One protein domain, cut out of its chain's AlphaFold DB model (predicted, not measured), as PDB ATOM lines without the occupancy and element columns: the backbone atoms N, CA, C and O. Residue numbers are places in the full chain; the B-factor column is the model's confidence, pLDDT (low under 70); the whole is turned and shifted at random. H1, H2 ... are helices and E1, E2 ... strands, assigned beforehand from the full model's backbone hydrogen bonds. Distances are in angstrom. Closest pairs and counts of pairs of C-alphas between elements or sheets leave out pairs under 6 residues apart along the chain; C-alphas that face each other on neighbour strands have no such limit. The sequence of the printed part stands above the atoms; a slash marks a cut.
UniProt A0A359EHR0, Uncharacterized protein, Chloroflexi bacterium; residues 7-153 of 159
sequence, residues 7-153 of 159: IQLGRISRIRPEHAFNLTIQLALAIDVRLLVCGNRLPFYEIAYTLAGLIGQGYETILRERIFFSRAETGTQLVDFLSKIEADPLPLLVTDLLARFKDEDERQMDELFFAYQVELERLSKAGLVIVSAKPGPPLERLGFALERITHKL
ATOM      1  N   ILE A   7      90.089-160.691 268.365       69.62
ATOM      2  CA  ILE A   7      91.246-161.571 268.523       69.62
ATOM      3  C   ILE A   7      90.846-162.965 268.041       69.62
ATOM      4  O   ILE A   7      89.930-163.586 268.575       69.62
ATOM      5  N   GLN A   8      91.523-163.446 267.001       72.44
ATOM      6  CA  GLN A   8      91.237-164.746 266.402       72.44
ATOM      7  C   GLN A   8      91.979-165.858 267.146       72.44
ATOM      8  O   GLN A   8      93.200-165.800 267.290       72.44
ATOM      9  N   LEU A   9      91.247-166.895 267.557       82.25
ATOM     10  CA  LEU A   9      91.844-168.162 267.981       82.25
ATOM     11  C   LEU A   9      92.604-168.810 266.814       82.25
ATOM     12  O   LEU A   9      92.294-168.583 265.643       82.25
ATOM     13  N   GLY A  10      93.611-169.616 267.137       86.38
ATOM     14  CA  GLY A  10      94.494-170.255 266.161       86.38
ATOM     15  C   GLY A  10      95.503-169.305 265.514       86.38
ATOM     16  O   GLY A  10      96.151-169.688 264.540       86.38
ATOM     17  N   ARG A  11      95.617-168.061 266.002       90.81
ATOM     18  CA  ARG A  11      96.550-167.050 265.495       90.81
ATOM     19  C   ARG A  11      97.199-166.269 266.627       90.81
ATOM     20  O   ARG A  11      96.598-166.028 267.670       90.81
ATOM     21  N   ILE A  12      98.418-165.809 266.368       95.31
ATOM     22  CA  ILE A  12      99.155-164.927 267.269       95.31
ATOM     23  C   ILE A  12      98.834-163.481 266.884       95.31
ATOM     24  O   ILE A  12      99.070-163.056 265.752       95.31
ATOM     25  N   SER A  13      98.295-162.707 267.820       94.69
ATOM     26  CA  SER A  13      98.047-161.277 267.626       94.69
ATOM     27  C   SER A  13      99.253-160.458 268.069       94.69
ATOM     28  O   SER A  13      99.815-160.701 269.130       94.69
ATOM     29  N   ARG A  14      99.638-159.449 267.288       93.94
ATOM     30  CA  ARG A  14     100.700-158.503 267.642       93.94
ATOM     31  C   ARG A  14     100.127-157.124 267.916       93.94
ATOM     32  O   ARG A  14      99.453-156.551 267.062       93.94
ATOM     33  N   ILE A  15     100.485-156.559 269.060       93.69
ATOM     34  CA  ILE A  15     100.206-155.170 269.424       93.69
ATOM     35  C   ILE A  15     101.498-154.358 269.485       93.69
ATOM     36  O   ILE A  15     102.604-154.892 269.603       93.69
ATOM     37  N   ARG A  16     101.354-153.034 269.450       91.62
ATOM     38  CA  ARG A  16     102.462-152.142 269.786       91.62
ATOM     39  C   ARG A  16     102.725-152.160 271.302       91.62
ATOM     40  O   ARG A  16     101.762-152.292 272.063       91.62
ATOM     41  N   PRO A  17     103.985-152.024 271.758       92.00
ATOM     42  CA  PRO A  17     104.327-152.053 273.182       92.00
ATOM     43  C   PRO A  17     103.530-151.074 274.045       92.00
ATOM     44  O   PRO A  17     103.117-151.443 275.140       92.00
ATOM     45  N   GLU A  18     103.249-149.868 273.546       90.94
ATOM     46  CA  GLU A  18     102.483-148.841 274.263       90.94
ATOM     47  C   GLU A  18     101.055-149.275 274.629       90.94
ATOM     48  O   GLU A  18     100.452-148.721 275.543       90.94
ATOM     49  N   HIS A  19     100.513-150.293 273.960       91.88
ATOM     50  CA  HIS A  19      99.173-150.800 274.234       91.88
ATOM     51  C   HIS A  19      99.147-151.952 275.244       91.88
ATOM     52  O   HIS A  19      98.070-152.309 275.722       91.88
ATOM     53  N   ALA A  20     100.301-152.540 275.577       93.12
ATOM     54  CA  ALA A  20     100.370-153.717 276.441       93.12
ATOM     55  C   ALA A  20      99.812-153.437 277.844       93.12
ATOM     56  O   ALA A  20      99.093-154.271 278.395       93.12
ATOM     57  N   PHE A  21     100.078-152.246 278.388       94.50
ATOM     58  CA  PHE A  21      99.577-151.835 279.699       94.50
ATOM     59  C   PHE A  21      98.045-151.792 279.730       94.50
ATOM     60  O   PHE A  21      97.419-152.552 280.464       94.50
ATOM     61  N   ASN A  22      97.434-150.977 278.865       92.56
ATOM     62  CA  ASN A  22      95.977-150.845 278.811       92.56
ATOM     63  C   ASN A  22      95.290-152.178 278.504       92.56
ATOM     64  O   ASN A  22      94.242-152.473 279.076       92.56
ATOM     65  N   LEU A  23      95.878-153.002 277.633       92.69
ATOM     66  CA  LEU A  23      95.328-154.317 277.333       92.69
ATOM     67  C   LEU A  23      95.380-155.250 278.548       92.69
ATOM     68  O   LEU A  23      94.409-155.955 278.793       92.69
ATOM     69  N   THR A  24      96.461-155.222 279.331       94.44
ATOM     70  CA  THR A  24      96.560-155.995 280.580       94.44
ATOM     71  C   THR A  24      95.412-155.641 281.521       94.44
ATOM     72  O   THR A  24      94.728-156.532 282.016       94.44
ATOM     73  N   ILE A  25      95.158-154.342 281.715       94.88
ATOM     74  CA  ILE A  25      94.066-153.847 282.562       94.88
ATOM     75  C   ILE A  25      92.708-154.322 282.038       94.88
ATOM     76  O   ILE A  25      91.911-154.872 282.794       94.88
ATOM     77  N   GLN A  26      92.447-154.150 280.739       92.44
ATOM     78  CA  GLN A  26      91.181-154.565 280.129       92.44
ATOM     79  C   GLN A  26      90.943-156.069 280.234       92.44
ATOM     80  O   GLN A  26      89.817-156.483 280.511       92.44
ATOM     81  N   LEU A  27      91.986-156.873 280.002       92.62
ATOM     82  CA  LEU A  27      91.916-158.319 280.146       92.62
ATOM     83  C   LEU A  27      91.583-158.669 281.588       92.62
ATOM     84  O   LEU A  27      90.525-159.239 281.797       92.62
ATOM     85  N   ALA A  28      92.376-158.217 282.560       94.12
ATOM     86  CA  ALA A  28      92.198-158.545 283.976       94.12
ATOM     87  C   ALA A  28      90.822-158.137 284.547       94.12
ATOM     88  O   ALA A  28      90.264-158.817 285.413       94.12
ATOM     89  N   LEU A  29      90.243-157.033 284.058       93.62
ATOM     90  CA  LEU A  29      88.887-156.611 284.426       93.62
ATOM     91  C   LEU A  29      87.805-157.543 283.860       93.62
ATOM     92  O   LEU A  29      86.774-157.749 284.499       93.62
ATOM     93  N   ALA A  30      88.021-158.098 282.669       91.38
ATOM     94  CA  ALA A  30      87.040-158.929 281.979       91.38
ATOM     95  C   ALA A  30      87.171-160.419 282.322       91.38
ATOM     96  O   ALA A  30      86.165-161.085 282.549       91.38
ATOM     97  N   ILE A  31      88.398-160.928 282.326       92.31
ATOM     98  CA  ILE A  31      88.763-162.341 282.398       92.31
ATOM     99  C   ILE A  31      90.136-162.503 283.055       92.31
ATOM    100  O   ILE A  31      90.890-161.548 283.227       92.31
ATOM    101  N   ASP A  32      90.477-163.735 283.391       96.00
ATOM    102  CA  ASP A  32      91.814-164.058 283.861       96.00
ATOM    103  C   ASP A  32      92.827-163.943 282.704       96.00
ATOM    104  O   ASP A  32      92.482-164.119 281.531       96.00
ATOM    105  N   VAL A  33      94.089-163.639 283.012       96.25
ATOM    106  CA  VAL A  33      95.152-163.449 282.017       96.25
ATOM    107  C   VAL A  33      96.508-163.916 282.534       96.25
ATOM    108  O   VAL A  33      96.909-163.618 283.659       96.25
ATOM    109  N   ARG A  34      97.261-164.609 281.676       97.69
ATOM    110  CA  ARG A  34      98.694-164.847 281.861       97.69
ATOM    111  C   ARG A  34      99.478-163.683 281.286       97.69
ATOM    112  O   ARG A  34      99.362-163.375 280.101       97.69
ATOM    113  N   LEU A  35     100.295-163.059 282.119       97.19
ATOM    114  CA  LEU A  35     101.151-161.946 281.741       97.19
ATOM    115  C   LEU A  35     102.612-162.387 281.827       97.19
ATOM    116  O   LEU A  35     103.148-162.533 282.925       97.19
ATOM    117  N   LEU A  36     103.255-162.572 280.674       97.25
ATOM    118  CA  LEU A  36     104.670-162.919 280.578       97.25
ATOM    119  C   LEU A  36     105.489-161.706 280.133       97.25
ATOM    120  O   LEU A  36     105.431-161.277 278.981       97.25
ATOM    121  N   VAL A  37     106.286-161.160 281.043       95.44
ATOM    122  CA  VAL A  37     107.089-159.964 280.784       95.44
ATOM    123  C   VAL A  37     108.500-160.345 280.342       95.44
ATOM    124  O   VAL A  37     109.229-161.015 281.068       95.44
ATOM    125  N   CYS A  38     108.891-159.897 279.149       93.94
ATOM    126  CA  CYS A  38     110.203-160.136 278.537       93.94
ATOM    127  C   CYS A  38     111.076-158.871 278.498       93.94
ATOM    128  O   CYS A  38     112.123-158.861 277.868       93.94
ATOM    129  N   GLY A  39     110.658-157.770 279.118       88.12
ATOM    130  CA  GLY A  39     111.364-156.493 279.064       88.12
ATOM    131  C   GLY A  39     110.997-155.593 280.235       88.12
ATOM    132  O   GLY A  39     110.346-156.022 281.182       88.12
ATOM    133  N   ASN A  40     111.419-154.332 280.182       83.88
ATOM    134  CA  ASN A  40     111.230-153.387 281.289       83.88
ATOM    135  C   ASN A  40     110.199-152.295 280.972       83.88
ATOM    136  O   ASN A  40     110.130-151.311 281.701       83.88
ATOM    137  N   ARG A  41     109.442-152.403 279.868       85.00
ATOM    138  CA  ARG A  41     108.552-151.312 279.438       85.00
ATOM    139  C   ARG A  41     107.152-151.401 280.012       85.00
ATOM    140  O   ARG A  41     106.432-150.414 279.930       85.00
ATOM    141  N   LEU A  42     106.758-152.547 280.561       87.62
ATOM    142  CA  LEU A  42     105.485-152.670 281.255       87.62
ATOM    143  C   LEU A  42     105.643-152.138 282.692       87.62
ATOM    144  O   LEU A  42     106.356-152.764 283.483       87.62
ATOM    145  N   PRO A  43     104.990-151.022 283.061       89.50
ATOM    146  CA  PRO A  43     105.076-150.477 284.409       89.50
ATOM    147  C   PRO A  43     104.194-151.302 285.355       89.50
ATOM    148  O   PRO A  43     103.067-150.935 285.671       89.50
ATOM    149  N   PHE A  44     104.694-152.457 285.799       82.31
ATOM    150  CA  PHE A  44     103.909-153.416 286.585       82.31
ATOM    151  C   PHE A  44     103.289-152.796 287.849       82.31
ATOM    152  O   PHE A  44     102.124-153.039 288.147       82.31
ATOM    153  N   TYR A  45     104.024-151.936 288.556       84.75
ATOM    154  CA  TYR A  45     103.510-151.259 289.753       84.75
ATOM    155  C   TYR A  45     102.341-150.312 289.460       84.75
ATOM    156  O   TYR A  45     101.487-150.112 290.321       84.75
ATOM    157  N   GLU A  46     102.257-149.762 288.247       93.75
ATOM    158  CA  GLU A  46     101.148-148.892 287.852       93.75
ATOM    159  C   GLU A  46      99.849-149.667 287.630       93.75
ATOM    160  O   GLU A  46      98.775-149.088 287.772       93.75
ATOM    161  N   ILE A  47      99.918-150.983 287.386       94.19
ATOM    162  CA  ILE A  47      98.726-151.827 287.232       94.19
ATOM    163  C   ILE A  47      97.853-151.735 288.486       94.19
ATOM    164  O   ILE A  47      96.643-151.541 288.383       94.19
ATOM    165  N   ALA A  48      98.465-151.814 289.670       93.75
ATOM    166  CA  ALA A  48      97.748-151.727 290.937       93.75
ATOM    167  C   ALA A  48      97.060-150.368 291.115       93.75
ATOM    168  O   ALA A  48      95.870-150.323 291.423       93.75
ATOM    169  N   TYR A  49      97.776-149.269 290.860       95.75
ATOM    170  CA  TYR A  49      97.224-147.918 290.973       95.75
ATOM    171  C   TYR A  49      96.093-147.669 289.972       95.75
ATOM    172  O   TYR A  49      95.065-147.100 290.335       95.75
ATOM    173  N   THR A  50      96.247-148.124 288.726       96.38
ATOM    174  CA  THR A  50      95.200-147.998 287.708       96.38
ATOM    175  C   THR A  50      93.967-148.817 288.070       96.38
ATOM    176  O   THR A  50      92.860-148.291 288.003       96.38
ATOM    177  N   LEU A  51      94.125-150.072 288.504       95.69
ATOM    178  CA  LEU A  51      92.985-150.881 288.941       95.69
ATOM    179  C   LEU A  51      92.294-150.261 290.162       95.69
ATOM    180  O   LEU A  51      91.072-150.136 290.162       95.69
ATOM    181  N   ALA A  52      93.051-149.800 291.161       95.19
ATOM    182  CA  ALA A  52      92.496-149.111 292.324       95.19
ATOM    183  C   ALA A  52      91.702-147.855 291.924       95.19
ATOM    184  O   ALA A  52      90.615-147.624 292.447       95.19
ATOM    185  N   GLY A  53      92.198-147.076 290.958       95.81
ATOM    186  CA  GLY A  53      91.489-145.908 290.432       95.81
ATOM    187  C   GLY A  53      90.216-146.248 289.647       95.81
ATOM    188  O   GLY A  53      89.259-145.480 289.687       95.81
ATOM    189  N   LEU A  54      90.182-147.388 288.947       94.94
ATOM    190  CA  LEU A  54      89.046-147.792 288.111       94.94
ATOM    191  C   LEU A  54      87.921-148.475 288.891       94.94
ATOM    192  O   LEU A  54      86.752-148.259 288.579       94.94
ATOM    193  N   ILE A  55      88.261-149.326 289.861       94.19
ATOM    194  CA  ILE A  55      87.280-150.179 290.551       94.19
ATOM    195  C   ILE A  55      87.274-150.020 292.074       94.19
ATOM    196  O   ILE A  55      86.422-150.605 292.737       94.19
ATOM    197  N   GLY A  56      88.169-149.211 292.646       93.69
ATOM    198  CA  GLY A  56      88.219-148.969 294.085       93.69
ATOM    199  C   GLY A  56      88.537-150.237 294.878       93.69
ATOM    200  O   GLY A  56      89.519-150.929 294.607       93.69
ATOM    201  N   GLN A  57      87.711-150.539 295.885       88.19
ATOM    202  CA  GLN A  57      87.858-151.748 296.696       88.19
ATOM    203  C   GLN A  57      87.652-153.008 295.836       88.19
ATOM    204  O   GLN A  57      86.696-153.098 295.074       88.19
ATOM    205  N   GLY A  58      88.548-153.991 295.967       88.50
ATOM    206  CA  GLY A  58      88.523-155.235 295.180       88.50
ATOM    207  C   GLY A  58      89.595-155.329 294.088       88.50
ATOM    208  O   GLY A  58      89.776-156.400 293.511       88.50
ATOM    209  N   TYR A  59      90.366-154.260 293.849       95.31
ATOM    210  CA  TYR A  59      91.508-154.297 292.925       95.31
ATOM    211  C   TYR A  59      92.551-155.363 293.302       95.31
ATOM    212  O   TYR A  59      93.110-156.020 292.426       95.31
ATOM    213  N   GLU A  60      92.761-155.592 294.601       94.69
ATOM    214  CA  GLU A  60      93.683-156.609 295.125       94.69
ATOM    215  C   GLU A  60      93.279-158.027 294.717       94.69
ATOM    216  O   GLU A  60      94.141-158.845 294.404       94.69
ATOM    217  N   THR A  61      91.973-158.308 294.660       95.25
ATOM    218  CA  THR A  61      91.454-159.598 294.194       95.25
ATOM    219  C   THR A  61      91.810-159.815 292.729       95.25
ATOM    220  O   THR A  61      92.300-160.881 292.376       95.25
ATOM    221  N   ILE A  62      91.653-158.796 291.876       94.75
ATOM    222  CA  ILE A  62      92.052-158.891 290.463       94.75
ATOM    223  C   ILE A  62      93.557-159.126 290.337       94.75
ATOM    224  O   ILE A  62      93.976-160.027 289.613       94.75
ATOM    225  N   LEU A  63      94.371-158.357 291.066       93.94
ATOM    226  CA  LEU A  63      95.826-158.518 291.049       93.94
ATOM    227  C   LEU A  63      96.262-159.930 291.458       93.94
ATOM    228  O   LEU A  63      97.172-160.480 290.847       93.94
ATOM    229  N   ARG A  64      95.628-160.504 292.487       94.12
ATOM    230  CA  ARG A  64      96.008-161.805 293.050       94.12
ATOM    231  C   ARG A  64      95.463-162.990 292.259       94.12
ATOM    232  O   ARG A  64      96.139-164.007 292.164       94.12
ATOM    233  N   GLU A  65      94.234-162.887 291.765       95.62
ATOM    234  CA  GLU A  65      93.473-164.051 291.291       95.62
ATOM    235  C   GLU A  65      93.248-164.048 289.780       95.62
ATOM    236  O   GLU A  65      92.949-165.098 289.226       95.62
ATOM    237  N   ARG A  66      93.422-162.903 289.106       95.81
ATOM    238  CA  ARG A  66      93.173-162.786 287.660       95.81
ATOM    239  C   ARG A  66      94.412-162.499 286.828       95.81
ATOM    240  O   ARG A  66      94.360-162.658 285.614       95.81
ATOM    241  N   ILE A  67      95.514-162.066 287.439       96.44
ATOM    242  CA  ILE A  67      96.767-161.785 286.728       96.44
ATOM    243  C   ILE A  67      97.819-162.814 287.134       96.44
ATOM    244  O   ILE A  67      98.478-162.696 288.165       96.44
ATOM    245  N   PHE A  68      98.026-163.809 286.276       96.69
ATOM    246  CA  PHE A  68      99.081-164.804 286.436       96.69
ATOM    247  C   PHE A  68     100.382-164.264 285.846       96.69
ATOM    248  O   PHE A  68     100.643-164.375 284.647       96.69
ATOM    249  N   PHE A  69     101.173-163.616 286.695       95.19
ATOM    250  CA  PHE A  69     102.403-162.947 286.293       95.19
ATOM    251  C   PHE A  69     103.601-163.902 286.226       95.19
ATOM    252  O   PHE A  69     103.822-164.733 287.106       95.19
ATOM    253  N   SER A  70     104.423-163.746 285.194       95.44
ATOM    254  CA  SER A  70     105.745-164.360 285.072       95.44
ATOM    255  C   SER A  70     106.689-163.414 284.339       95.44
ATOM    256  O   SER A  70     106.262-162.565 283.555       95.44
ATOM    257  N   ARG A  71     107.994-163.557 284.577       94.94
ATOM    258  CA  ARG A  71     109.022-162.748 283.922       94.94
ATOM    259  C   ARG A  71     110.137-163.638 283.412       94.94
ATOM    260  O   ARG A  71     110.717-164.393 284.187       94.94
ATOM    261  N   ALA A  72     110.438-163.518 282.126       94.69
ATOM    262  CA  ALA A  72     111.607-164.137 281.525       94.69
ATOM    263  C   ALA A  72     112.746-163.120 281.508       94.69
ATOM    264  O   ALA A  72     112.555-162.001 281.028       94.69
ATOM    265  N   GLU A  73     113.928-163.499 281.991       91.50
ATOM    266  CA  GLU A  73     115.141-162.673 281.937       91.50
ATOM    267  C   GLU A  73     116.083-163.062 280.793       91.50
ATOM    268  O   GLU A  73     116.891-162.240 280.377       91.50
ATOM    269  N   THR A  74     115.927-164.258 280.218       92.44
ATOM    270  CA  THR A  74     116.712-164.740 279.065       92.44
ATOM    271  C   THR A  74     115.819-165.356 277.990       92.44
ATOM    272  O   THR A  74     114.660-165.697 278.265       92.44
ATOM    273  N   GLY A  75     116.340-165.533 276.769       92.69
ATOM    274  CA  GLY A  75     115.602-166.225 275.711       92.69
ATOM    275  C   GLY A  75     115.312-167.691 276.066       92.69
ATOM    276  O   GLY A  75     114.206-168.178 275.836       92.69
ATOM    277  N   THR A  76     116.241-168.375 276.740       93.75
ATOM    278  CA  THR A  76     116.027-169.744 277.241       93.75
ATOM    279  C   THR A  76     114.919-169.815 278.290       93.75
ATOM    280  O   THR A  76     114.080-170.709 278.229       93.75
ATOM    281  N   GLN A  77     114.871-168.866 279.235       94.94
ATOM    282  CA  GLN A  77     113.787-168.811 280.222       94.94
ATOM    283  C   GLN A  77     112.433-168.566 279.559       94.94
ATOM    284  O   GLN A  77     111.446-169.174 279.959       94.94
ATOM    285  N   LEU A  78     112.375-167.703 278.540       96.00
ATOM    286  CA  LEU A  78     111.158-167.474 277.763       96.00
ATOM    287  C   LEU A  78     110.638-168.786 277.153       96.00
ATOM    288  O   LEU A  78     109.464-169.108 277.328       96.00
ATOM    289  N   VAL A  79     111.501-169.559 276.490       96.44
ATOM    290  CA  VAL A  79     111.121-170.859 275.913       96.44
ATOM    291  C   VAL A  79     110.673-171.839 277.001       96.44
ATOM    292  O   VAL A  79     109.627-172.471 276.857       96.44
ATOM    293  N   ASP A  80     111.408-171.926 278.112       96.56
ATOM    294  CA  ASP A  80     111.062-172.798 279.240       96.56
ATOM    295  C   ASP A  80     109.673-172.463 279.810       96.56
ATOM    296  O   ASP A  80     108.841-173.361 279.960       96.56
ATOM    297  N   PHE A  81     109.373-171.177 280.030       96.94
ATOM    298  CA  PHE A  81     108.045-170.735 280.462       96.94
ATOM    299  C   PHE A  81     106.960-171.151 279.474       96.94
ATOM    300  O   PHE A  81     105.978-171.765 279.882       96.94
ATOM    301  N   LEU A  82     107.130-170.846 278.185       97.56
ATOM    302  CA  LEU A  82     106.114-171.147 277.176       97.56
ATOM    303  C   LEU A  82     105.863-172.656 277.045       97.56
ATOM    304  O   LEU A  82     104.707-173.068 276.962       97.56
ATOM    305  N   SER A  83     106.915-173.477 277.111       97.31
ATOM    306  CA  SER A  83     106.812-174.941 277.008       97.31
ATOM    307  C   SER A  83     106.028-175.585 278.158       97.31
ATOM    308  O   SER A  83     105.376-176.610 277.973       97.31
ATOM    309  N   LYS A  84     106.049-174.960 279.341       97.12
ATOM    310  CA  LYS A  84     105.351-175.435 280.544       97.12
ATOM    311  C   LYS A  84     103.900-174.973 280.627       97.12
ATOM    312  O   LYS A  84     103.150-175.506 281.443       97.12
ATOM    313  N   ILE A  85     103.493-173.992 279.819       96.88
ATOM    314  CA  ILE A  85     102.100-173.542 279.781       96.88
ATOM    315  C   ILE A  85     101.256-174.613 279.083       96.88
ATOM    316  O   ILE A  85     101.501-174.988 277.928       96.88
ATOM    317  N   GLU A  86     100.233-175.087 279.788       95.81
ATOM    318  CA  GLU A  86      99.199-175.936 279.209       95.81
ATOM    319  C   GLU A  86      98.448-175.168 278.114       95.81
ATOM    320  O   GLU A  86      98.105-173.996 278.274       95.81
ATOM    321  N   ALA A  87      98.223-175.815 276.968       95.19
ATOM    322  CA  ALA A  87      97.449-175.210 275.890       95.19
ATOM    323  C   ALA A  87      95.961-175.235 276.264       95.19
ATOM    324  O   ALA A  87      95.267-176.215 276.004       95.19
ATOM    325  N   ASP A  88      95.489-174.144 276.859       95.25
ATOM    326  CA  ASP A  88      94.110-173.960 277.298       95.25
ATOM    327  C   ASP A  88      93.542-172.595 276.833       95.25
ATOM    328  O   ASP A  88      94.254-171.803 276.205       95.25
ATOM    329  N   PRO A  89      92.254-172.302 277.098       93.75
ATOM    330  CA  PRO A  89      91.633-171.052 276.660       93.75
ATOM    331  C   PRO A  89      92.079-169.781 277.400       93.75
ATOM    332  O   PRO A  89      91.672-168.691 276.993       93.75
ATOM    333  N   LEU A  90      92.864-169.878 278.481       94.56
ATOM    334  CA  LEU A  90      93.243-168.722 279.297       94.56
ATOM    335  C   LEU A  90      94.248-167.836 278.523       94.56
ATOM    336  O   LEU A  90      95.339-168.308 278.184       94.56
ATOM    337  N   PRO A  91      93.931-166.553 278.238       95.12
ATOM    338  CA  PRO A  91      94.769-165.718 277.383       95.12
ATOM    339  C   PRO A  91      96.191-165.525 277.889       95.12
ATOM    340  O   PRO A  91      96.427-165.346 279.084       95.12
ATOM    341  N   LEU A  92      97.123-165.466 276.943       97.50
ATOM    342  CA  LEU A  92      98.526-165.161 277.171       97.50
ATOM    343  C   LEU A  92      98.889-163.831 276.510       97.50
ATOM    344  O   LEU A  92      98.807-163.688 275.289       97.50
ATOM    345  N   LEU A  93      99.348-162.880 277.320       96.94
ATOM    346  CA  LEU A  93      99.963-161.634 276.880       96.94
ATOM    347  C   LEU A  93     101.472-161.684 277.155       96.94
ATOM    348  O   LEU A  93     101.898-161.649 278.309       96.94
ATOM    349  N   VAL A  94     102.277-161.731 276.094       97.00
ATOM    350  CA  VAL A  94     103.743-161.661 276.174       97.00
ATOM    351  C   VAL A  94     104.209-160.255 275.814       97.00
ATOM    352  O   VAL A  94     103.971-159.787 274.701       97.00
ATOM    353  N   THR A  95     104.873-159.554 276.730       96.06
ATOM    354  CA  THR A  95     105.257-158.151 276.515       96.06
ATOM    355  C   THR A  95     106.736-157.999 276.208       96.06
ATOM    356  O   THR A  95     107.559-158.578 276.912       96.06
ATOM    357  N   ASP A  96     107.076-157.138 275.247       93.62
ATOM    358  CA  ASP A  96     108.452-156.845 274.826       93.62
ATOM    359  C   ASP A  96     109.235-158.090 274.393       93.62
ATOM    360  O   ASP A  96     110.415-158.226 274.698       93.62
ATOM    361  N   LEU A  97     108.586-158.994 273.659       94.06
ATOM    362  CA  LEU A  97     109.105-160.315 273.289       94.06
ATOM    363  C   LEU A  97     110.558-160.285 272.780       94.06
ATOM    364  O   LEU A  97     111.400-161.055 273.233       94.06
ATOM    365  N   LEU A  98     110.875-159.354 271.872       93.12
ATOM    366  CA  LEU A  98     112.205-159.266 271.260       93.12
ATOM    367  C   LEU A  98     113.303-158.776 272.220       93.12
ATOM    368  O   LEU A  98     114.482-158.963 271.941       93.12
ATOM    369  N   ALA A  99     112.957-158.182 273.364       90.88
ATOM    370  CA  ALA A  99     113.945-157.645 274.297       90.88
ATOM    371  C   ALA A  99     114.824-158.725 274.953       90.88
ATOM    372  O   ALA A  99     115.845-158.381 275.544       90.88
ATOM    373  N   ARG A 100     114.460-160.010 274.853       89.50
ATOM    374  CA  ARG A 100     115.267-161.137 275.356       89.50
ATOM    375  C   ARG A 100     116.319-161.656 274.387       89.50
ATOM    376  O   ARG A 100     117.154-162.438 274.804       89.50
ATOM    377  N   PHE A 101     116.315-161.196 273.142       87.81
ATOM    378  CA  PHE A 101     117.262-161.651 272.121       87.81
ATOM    379  C   PHE A 101     118.442-160.701 271.932       87.81
ATOM    380  O   PHE A 101     119.354-160.997 271.176       87.81
ATOM    381  N   LYS A 102     118.423-159.535 272.591       86.25
ATOM    382  CA  LYS A 102     119.411-158.476 272.361       86.25
ATOM    383  C   LYS A 102     120.835-158.889 272.750       86.25
ATOM    384  O   LYS A 102     121.778-158.450 272.101       86.25
ATOM    385  N   ASP A 103     120.954-159.689 273.803       84.62
ATOM    386  CA  ASP A 103     122.235-160.079 274.396       84.62
ATOM    387  C   ASP A 103     122.615-161.536 274.053       84.62
ATOM    388  O   ASP A 103     123.591-162.061 274.585       84.62
ATOM    389  N   GLU A 104     121.847-162.193 273.178       87.31
ATOM    390  CA  GLU A 104     122.088-163.569 272.730       87.31
ATOM    391  C   GLU A 104     123.037-163.581 271.515       87.31
ATOM    392  O   GLU A 104     123.002-162.679 270.677       87.31
ATOM    393  N   ASP A 105     123.864-164.624 271.388       90.19
ATOM    394  CA  ASP A 105     124.662-164.867 270.174       90.19
ATOM    395  C   ASP A 105     123.744-165.123 268.963       90.19
ATOM    396  O   ASP A 105     122.676-165.712 269.114       90.19
ATOM    397  N   GLU A 106     124.154-164.738 267.752       84.44
ATOM    398  CA  GLU A 106     123.321-164.791 266.542       84.44
ATOM    399  C   GLU A 106     122.751-166.187 266.270       84.44
ATOM    400  O   GLU A 106     121.573-166.328 265.929       84.44
ATOM    401  N   ARG A 107     123.568-167.233 266.453       86.00
ATOM    402  CA  ARG A 107     123.122-168.616 266.254       86.00
ATOM    403  C   ARG A 107     122.098-169.035 267.307       86.00
ATOM    404  O   ARG A 107     121.056-169.594 266.970       86.00
ATOM    405  N   GLN A 108     122.392-168.759 268.575       90.44
ATOM    406  CA  GLN A 108     121.505-169.087 269.691       90.44
ATOM    407  C   GLN A 108     120.189-168.306 269.596       90.44
ATOM    408  O   GLN A 108     119.119-168.837 269.878       90.44
ATOM    409  N   MET A 109     120.260-167.064 269.127       91.12
ATOM    410  CA  MET A 109     119.124-166.198 268.872       91.12
ATOM    411  C   MET A 109     118.147-166.820 267.868       91.12
ATOM    412  O   MET A 109     116.948-166.810 268.130       91.12
ATOM    413  N   ASP A 110     118.627-167.392 266.760       90.69
ATOM    414  CA  ASP A 110     117.764-168.066 265.778       90.69
ATOM    415  C   ASP A 110     117.107-169.334 266.319       90.69
ATOM    416  O   ASP A 110     115.906-169.541 266.127       90.69
ATOM    417  N   GLU A 111     117.878-170.163 267.022       93.56
ATOM    418  CA  GLU A 111     117.383-171.399 267.630       93.56
ATOM    419  C   GLU A 111     116.293-171.096 268.673       93.56
ATOM    420  O   GLU A 111     115.206-171.680 268.638       93.56
ATOM    421  N   LEU A 112     116.535-170.116 269.549       95.06
ATOM    422  CA  LEU A 112     115.562-169.658 270.539       95.06
ATOM    423  C   LEU A 112     114.354-168.984 269.885       95.06
ATOM    424  O   LEU A 112     113.227-169.175 270.350       95.06
ATOM    425  N   PHE A 113     114.566-168.214 268.811       94.25
ATOM    426  CA  PHE A 113     113.482-167.542 268.102       94.25
ATOM    427  C   PHE A 113     112.506-168.550 267.499       94.25
ATOM    428  O   PHE A 113     111.290-168.441 267.661       94.25
ATOM    429  N   PHE A 114     113.051-169.572 266.842       94.69
ATOM    430  CA  PHE A 114     112.263-170.667 266.304       94.69
ATOM    431  C   PHE A 114     111.538-171.444 267.411       94.69
ATOM    432  O   PHE A 114     110.345-171.721 267.291       94.69
ATOM    433  N   ALA A 115     112.229-171.752 268.513       96.12
ATOM    434  CA  ALA A 115     111.649-172.508 269.618       96.12
ATOM    435  C   ALA A 115     110.449-171.793 270.257       96.12
ATOM    436  O   ALA A 115     109.398-172.410 270.434       96.12
ATOM    437  N   TYR A 116     110.547-170.492 270.556       94.19
ATOM    438  CA  TYR A 116     109.390-169.795 271.121       94.19
ATOM    439  C   TYR A 116     108.247-169.693 270.102       94.19
ATOM    440  O   TYR A 116     107.087-169.735 270.506       94.19
ATOM    441  N   GLN A 117     108.539-169.547 268.801       95.56
ATOM    442  CA  GLN A 117     107.501-169.483 267.770       95.56
ATOM    443  C   GLN A 117     106.653-170.759 267.791       95.56
ATOM    444  O   GLN A 117     105.427-170.666 267.807       95.56
ATOM    445  N   VAL A 118     107.298-171.929 267.846       96.62
ATOM    446  CA  VAL A 118     106.613-173.226 267.948       96.62
ATOM    447  C   VAL A 118     105.679-173.257 269.160       96.62
ATOM    448  O   VAL A 118     104.523-173.672 269.043       96.62
ATOM    449  N   GLU A 119     106.139-172.763 270.309       97.69
ATOM    450  CA  GLU A 119     105.321-172.725 271.520       97.69
ATOM    451  C   GLU A 119     104.161-171.723 271.432       97.69
ATOM    452  O   GLU A 119     103.035-172.055 271.801       97.69
ATOM    453  N   LEU A 120     104.375-170.519 270.893       96.25
ATOM    454  CA  LEU A 120     103.294-169.548 270.697       96.25
ATOM    455  C   LEU A 120     102.240-170.069 269.718       96.25
ATOM    456  O   LEU A 120     101.046-169.893 269.953       96.25
ATOM    457  N   GLU A 121     102.658-170.735 268.641       95.94
ATOM    458  CA  GLU A 121     101.743-171.380 267.702       95.94
ATOM    459  C   GLU A 121     100.948-172.491 268.390       95.94
ATOM    460  O   GLU A 121      99.723-172.540 268.242       95.94
ATOM    461  N   ARG A 122     101.602-173.348 269.188       96.75
ATOM    462  CA  ARG A 122     100.932-174.386 269.989       96.75
ATOM    463  C   ARG A 122      99.873-173.783 270.909       96.75
ATOM    464  O   ARG A 122      98.736-174.247 270.891       96.75
ATOM    465  N   LEU A 123     100.226-172.750 271.671       97.19
ATOM    466  CA  LEU A 123      99.326-172.086 272.618       97.19
ATOM    467  C   LEU A 123      98.174-171.364 271.906       97.19
ATOM    468  O   LEU A 123      97.029-171.434 272.354       97.19
ATOM    469  N   SER A 124      98.442-170.752 270.749       95.50
ATOM    470  CA  SER A 124      97.424-170.031 269.974       95.50
ATOM    471  C   SER A 124      96.284-170.924 269.487       95.50
ATOM    472  O   SER A 124      95.183-170.434 269.248       95.50
ATOM    473  N   LYS A 125      96.510-172.238 269.360       94.19
ATOM    474  CA  LYS A 125      95.471-173.197 268.954       94.19
ATOM    475  C   LYS A 125      94.372-173.360 270.004       94.19
ATOM    476  O   LYS A 125      93.252-173.690 269.628       94.19
ATOM    477  N   ALA A 126      94.686-173.151 271.282       93.75
ATOM    478  CA  ALA A 126      93.760-173.367 272.391       93.75
ATOM    479  C   ALA A 126      93.236-172.062 273.006       93.75
ATOM    480  O   ALA A 126      92.099-172.031 273.470       93.75
ATOM    481  N   GLY A 127      94.029-170.989 272.967       91.19
ATOM    482  CA  GLY A 127      93.697-169.723 273.609       91.19
ATOM    483  C   GLY A 127      94.190-168.505 272.841       91.19
ATOM    484  O   GLY A 127      94.864-168.593 271.814       91.19
ATOM    485  N   LEU A 128      93.830-167.328 273.347       94.31
ATOM    486  CA  LEU A 128      94.269-166.063 272.769       94.31
ATOM    487  C   LEU A 128      95.742-165.831 273.110       94.31
ATOM    488  O   LEU A 128      96.097-165.742 274.283       94.31
ATOM    489  N   VAL A 129      96.585-165.682 272.089       96.38
ATOM    490  CA  VAL A 129      98.000-165.333 272.261       96.38
ATOM    491  C   VAL A 129      98.245-163.957 271.670       96.38
ATOM    492  O   VAL A 129      98.023-163.717 270.481       96.38
ATOM    493  N   ILE A 130      98.707-163.045 272.517       96.06
ATOM    494  CA  ILE A 130      98.959-161.654 272.172       96.06
ATOM    495  C   ILE A 130     100.401-161.339 272.536       96.06
ATOM    496  O   ILE A 130     100.836-161.587 273.656       96.06
ATOM    497  N   VAL A 131     101.142-160.768 271.598       96.25
ATOM    498  CA  VAL A 131     102.533-160.379 271.808       96.25
ATOM    499  C   VAL A 131     102.714-158.893 271.550       96.25
ATOM    500  O   VAL A 131     102.146-158.333 270.610       96.25
ATOM    501  N   SER A 132     103.541-158.242 272.357       95.25
ATOM    502  CA  SER A 132     104.100-156.940 272.016       95.25
ATOM    503  C   SER A 132     105.586-157.080 271.721       95.25
ATOM    504  O   SER A 132     106.306-157.847 272.357       95.25
ATOM    505  N   ALA A 133     106.050-156.344 270.720       93.12
ATOM    506  CA  ALA A 133     107.450-156.323 270.339       93.12
ATOM    507  C   ALA A 133     107.792-154.971 269.720       93.12
ATOM    508  O   ALA A 133     107.006-154.416 268.950       93.12
ATOM    509  N   LYS A 134     108.988-154.465 270.022       88.75
ATOM    510  CA  LYS A 134     109.596-153.358 269.283       88.75
ATOM    511  C   LYS A 134     110.885-153.857 268.645       88.75
ATOM    512  O   LYS A 134     111.877-153.969 269.364       88.75
ATOM    513  N   PRO A 135     110.889-154.164 267.340       85.69
ATOM    514  CA  PRO A 135     112.142-154.425 266.659       85.69
ATOM    515  C   PRO A 135     112.985-153.148 266.654       85.69
ATOM    516  O   PRO A 135     112.474-152.035 266.505       85.69
ATOM    517  N   GLY A 136     114.278-153.316 266.871       83.69
ATOM    518  CA  GLY A 136     115.295-152.279 266.782       83.69
ATOM    519  C   GLY A 136     116.661-152.947 266.652       83.69
ATOM    520  O   GLY A 136     116.745-154.137 266.961       83.69
ATOM    521  N   PRO A 137     117.704-152.221 266.221       82.69
ATOM    522  CA  PRO A 137     119.019-152.805 265.980       82.69
ATOM    523  C   PRO A 137     119.532-153.627 267.176       82.69
ATOM    524  O   PRO A 137     119.454-153.123 268.307       82.69
ATOM    525  N   PRO A 138     120.049-154.858 266.978       87.00
ATOM    526  CA  PRO A 138     120.246-155.597 265.712       87.00
ATOM    527  C   PRO A 138     119.101-156.577 265.341       87.00
ATOM    528  O   PRO A 138     119.284-157.519 264.572       87.00
ATOM    529  N   LEU A 139     117.917-156.425 265.935       90.94
ATOM    530  CA  LEU A 139     116.824-157.406 265.900       90.94
ATOM    531  C   LEU A 139     115.812-157.178 264.765       90.94
ATOM    532  O   LEU A 139     114.708-157.726 264.802       90.94
ATOM    533  N   GLU A 140     116.135-156.370 263.754       92.50
ATOM    534  CA  GLU A 140     115.228-156.060 262.642       92.50
ATOM    535  C   GLU A 140     114.787-157.324 261.906       92.50
ATOM    536  O   GLU A 140     113.600-157.487 261.621       92.50
ATOM    537  N   ARG A 141     115.719-158.259 261.668       92.75
ATOM    538  CA  ARG A 141     115.426-159.543 261.010       92.75
ATOM    539  C   ARG A 141     114.378-160.349 261.778       92.75
ATOM    540  O   ARG A 141     113.435-160.859 261.174       92.75
ATOM    541  N   LEU A 142     114.516-160.422 263.100       93.00
ATOM    542  CA  LEU A 142     113.548-161.087 263.972       93.00
ATOM    543  C   LEU A 142     112.204-160.358 263.988       93.00
ATOM    544  O   LEU A 142     111.153-160.991 264.017       93.00
ATOM    545  N   GLY A 143     112.232-159.025 263.911       93.38
ATOM    546  CA  GLY A 143     111.049-158.199 263.698       93.38
ATOM    547  C   GLY A 143     110.263-158.629 262.466       93.38
ATOM    548  O   GLY A 143     109.079-158.937 262.579       93.38
ATOM    549  N   PHE A 144     110.925-158.718 261.311       92.94
ATOM    550  CA  PHE A 144     110.288-159.162 260.068       92.94
ATOM    551  C   PHE A 144     109.781-160.606 260.145       92.94
ATOM    552  O   PHE A 144     108.702-160.903 259.636       92.94
ATOM    553  N   ALA A 145     110.522-161.509 260.790       93.12
ATOM    554  CA  ALA A 145     110.073-162.884 260.993       93.12
ATOM    555  C   ALA A 145     108.803-162.941 261.863       93.12
ATOM    556  O   ALA A 145     107.830-163.594 261.487       93.12
ATOM    557  N   LEU A 146     108.767-162.176 262.959       93.81
ATOM    558  CA  LEU A 146     107.606-162.075 263.843       93.81
ATOM    559  C   LEU A 146     106.386-161.510 263.101       93.81
ATOM    560  O   LEU A 146     105.261-161.963 263.298       93.81
ATOM    561  N   GLU A 147     106.581-160.541 262.209       93.06
ATOM    562  CA  GLU A 147     105.497-159.977 261.395       93.06
ATOM    563  C   GLU A 147     104.839-160.992 260.466       93.06
ATOM    564  O   GLU A 147     103.642-160.897 260.216       93.06
ATOM    565  N   ARG A 148     105.586-161.987 259.985       92.75
ATOM    566  CA  ARG A 148     105.052-163.016 259.081       92.75
ATOM    567  C   ARG A 148     104.172-164.044 259.783       92.75
ATOM    568  O   ARG A 148     103.357-164.681 259.122       92.75
ATOM    569  N   ILE A 149     104.352-164.212 261.089       91.94
ATOM    570  CA  ILE A 149     103.653-165.221 261.900       91.94
ATOM    571  C   ILE A 149     102.578-164.599 262.799       91.94
ATOM    572  O   ILE A 149     101.842-165.313 263.475       91.94
ATOM    573  N   THR A 150     102.484-163.266 262.820       94.56
ATOM    574  CA  THR A 150     101.529-162.533 263.650       94.56
ATOM    575  C   THR A 150     100.556-161.711 262.822       94.56
ATOM    576  O   THR A 150     100.871-161.199 261.752       94.56
ATOM    577  N   HIS A 151      99.354-161.531 263.359       91.94
ATOM    578  CA  HIS A 151      98.379-160.588 262.835       91.94
ATOM    579  C   HIS A 151      98.426-159.293 263.643       91.94
ATOM    580  O   HIS A 151      98.281-159.308 264.866       91.94
ATOM    581  N   LYS A 152      98.606-158.153 262.975       90.00
ATOM    582  CA  LYS A 152      98.607-156.851 263.645       90.00
ATOM    583  C   LYS A 152      97.212-156.535 264.185       90.00
ATOM    584  O   LYS A 152      96.240-156.519 263.441       90.00
ATOM    585  N   LEU A 153      97.133-156.244 265.476       86.94
ATOM    586  CA  LEU A 153      95.916-155.813 266.142       86.94
ATOM    587  C   LEU A 153      95.992-154.301 266.376       86.94
ATOM    588  O   LEU A 153      96.774-153.817 267.200       86.94
TER     589      LEU A 153
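This is residues 7 to 153 of the 159 residues of an uncharacterized protein of Chloroflexi bacterium (UniProt A0A359EHR0). A strongly twisted, six-stranded parallel sheet makes the core of three layers, with H4 and H6 over one face and H1 over the other. H2 and H3 pack on H1 toward one end of the longest axis, and Arg 107 of H6 lies at the other end. The printed part has 147 residues, with seven named helices and six named strands in the order E1 H1 E2 H2 H3 E3 H4 E4 H5 H6 E5 H7 E6; the class is mixed and the sheet's order is E3 E2 E4 E5 E1 E6. The whole is compact, with a radius of gyration of the C-alphas of 14.9 A, yet elongated, spanning 49 by 29 by 25 A.

Find C-alpha 12 at (99.155, -164.927, 267.269), where E1, residues 12 to 15, begins. Next come H1, residues 17 to 30, 20.6 A long; E2, 33 to 37; H2, 44 to 55, 17.4 A; H3, 59 to 65; E3, 67 to 71; H4, 75 to 84; E4, 92 to 95; and H5, 97 to 100. From C-alpha 106 at (123.321, -164.791, 266.542), H6 runs 26.6 A to residue 124. E5, 129 to 132, and H7, 140 to 149, lead to E6, 150 to 152, ending at C-alpha 152 at (98.607, -156.851, 263.645).

Across the parallel sheet, look for N 35 and O 68 of E2 and E3, 2.9 A; N 93 and O 34 of E4 and E2, 2.8 A; N 94 and O 130 of E4 and E5, 2.8 A; N 131 and O 13 of E5 and E1, 2.8 A; and N 14 and O 151 of E1 and E6, 2.8 A. H1 is on the sheet at a height of 8.6 A, along the strands. On the opposite face, H4 and H6 touch at C-alphas 79 and 116, 5.2 A, at a shallow tilt of 24 degrees, the same way. H1 touches H2 at C-alphas 25 and 47, 6.9 A, at a steep tilt of 45 degrees. H2 touches H3 at C-alphas 52 and 59, 5.3 A. H5 and H7 only graze the sheet. Every O i to N i+4 pair is within hydrogen-bond range in H3, H4 and H6, against 8 of 10 in H1, 6 of 8 in H2 and 5 of 6 in H7; H5 is too short for one.

The C-alphas of Gln 57 and Arg 107, the two farthest apart, are 49.5 A apart. The printed part has no cut, and no link is long. Mean pLDDT of the printed part is 92.7; only residue 7 is under 70.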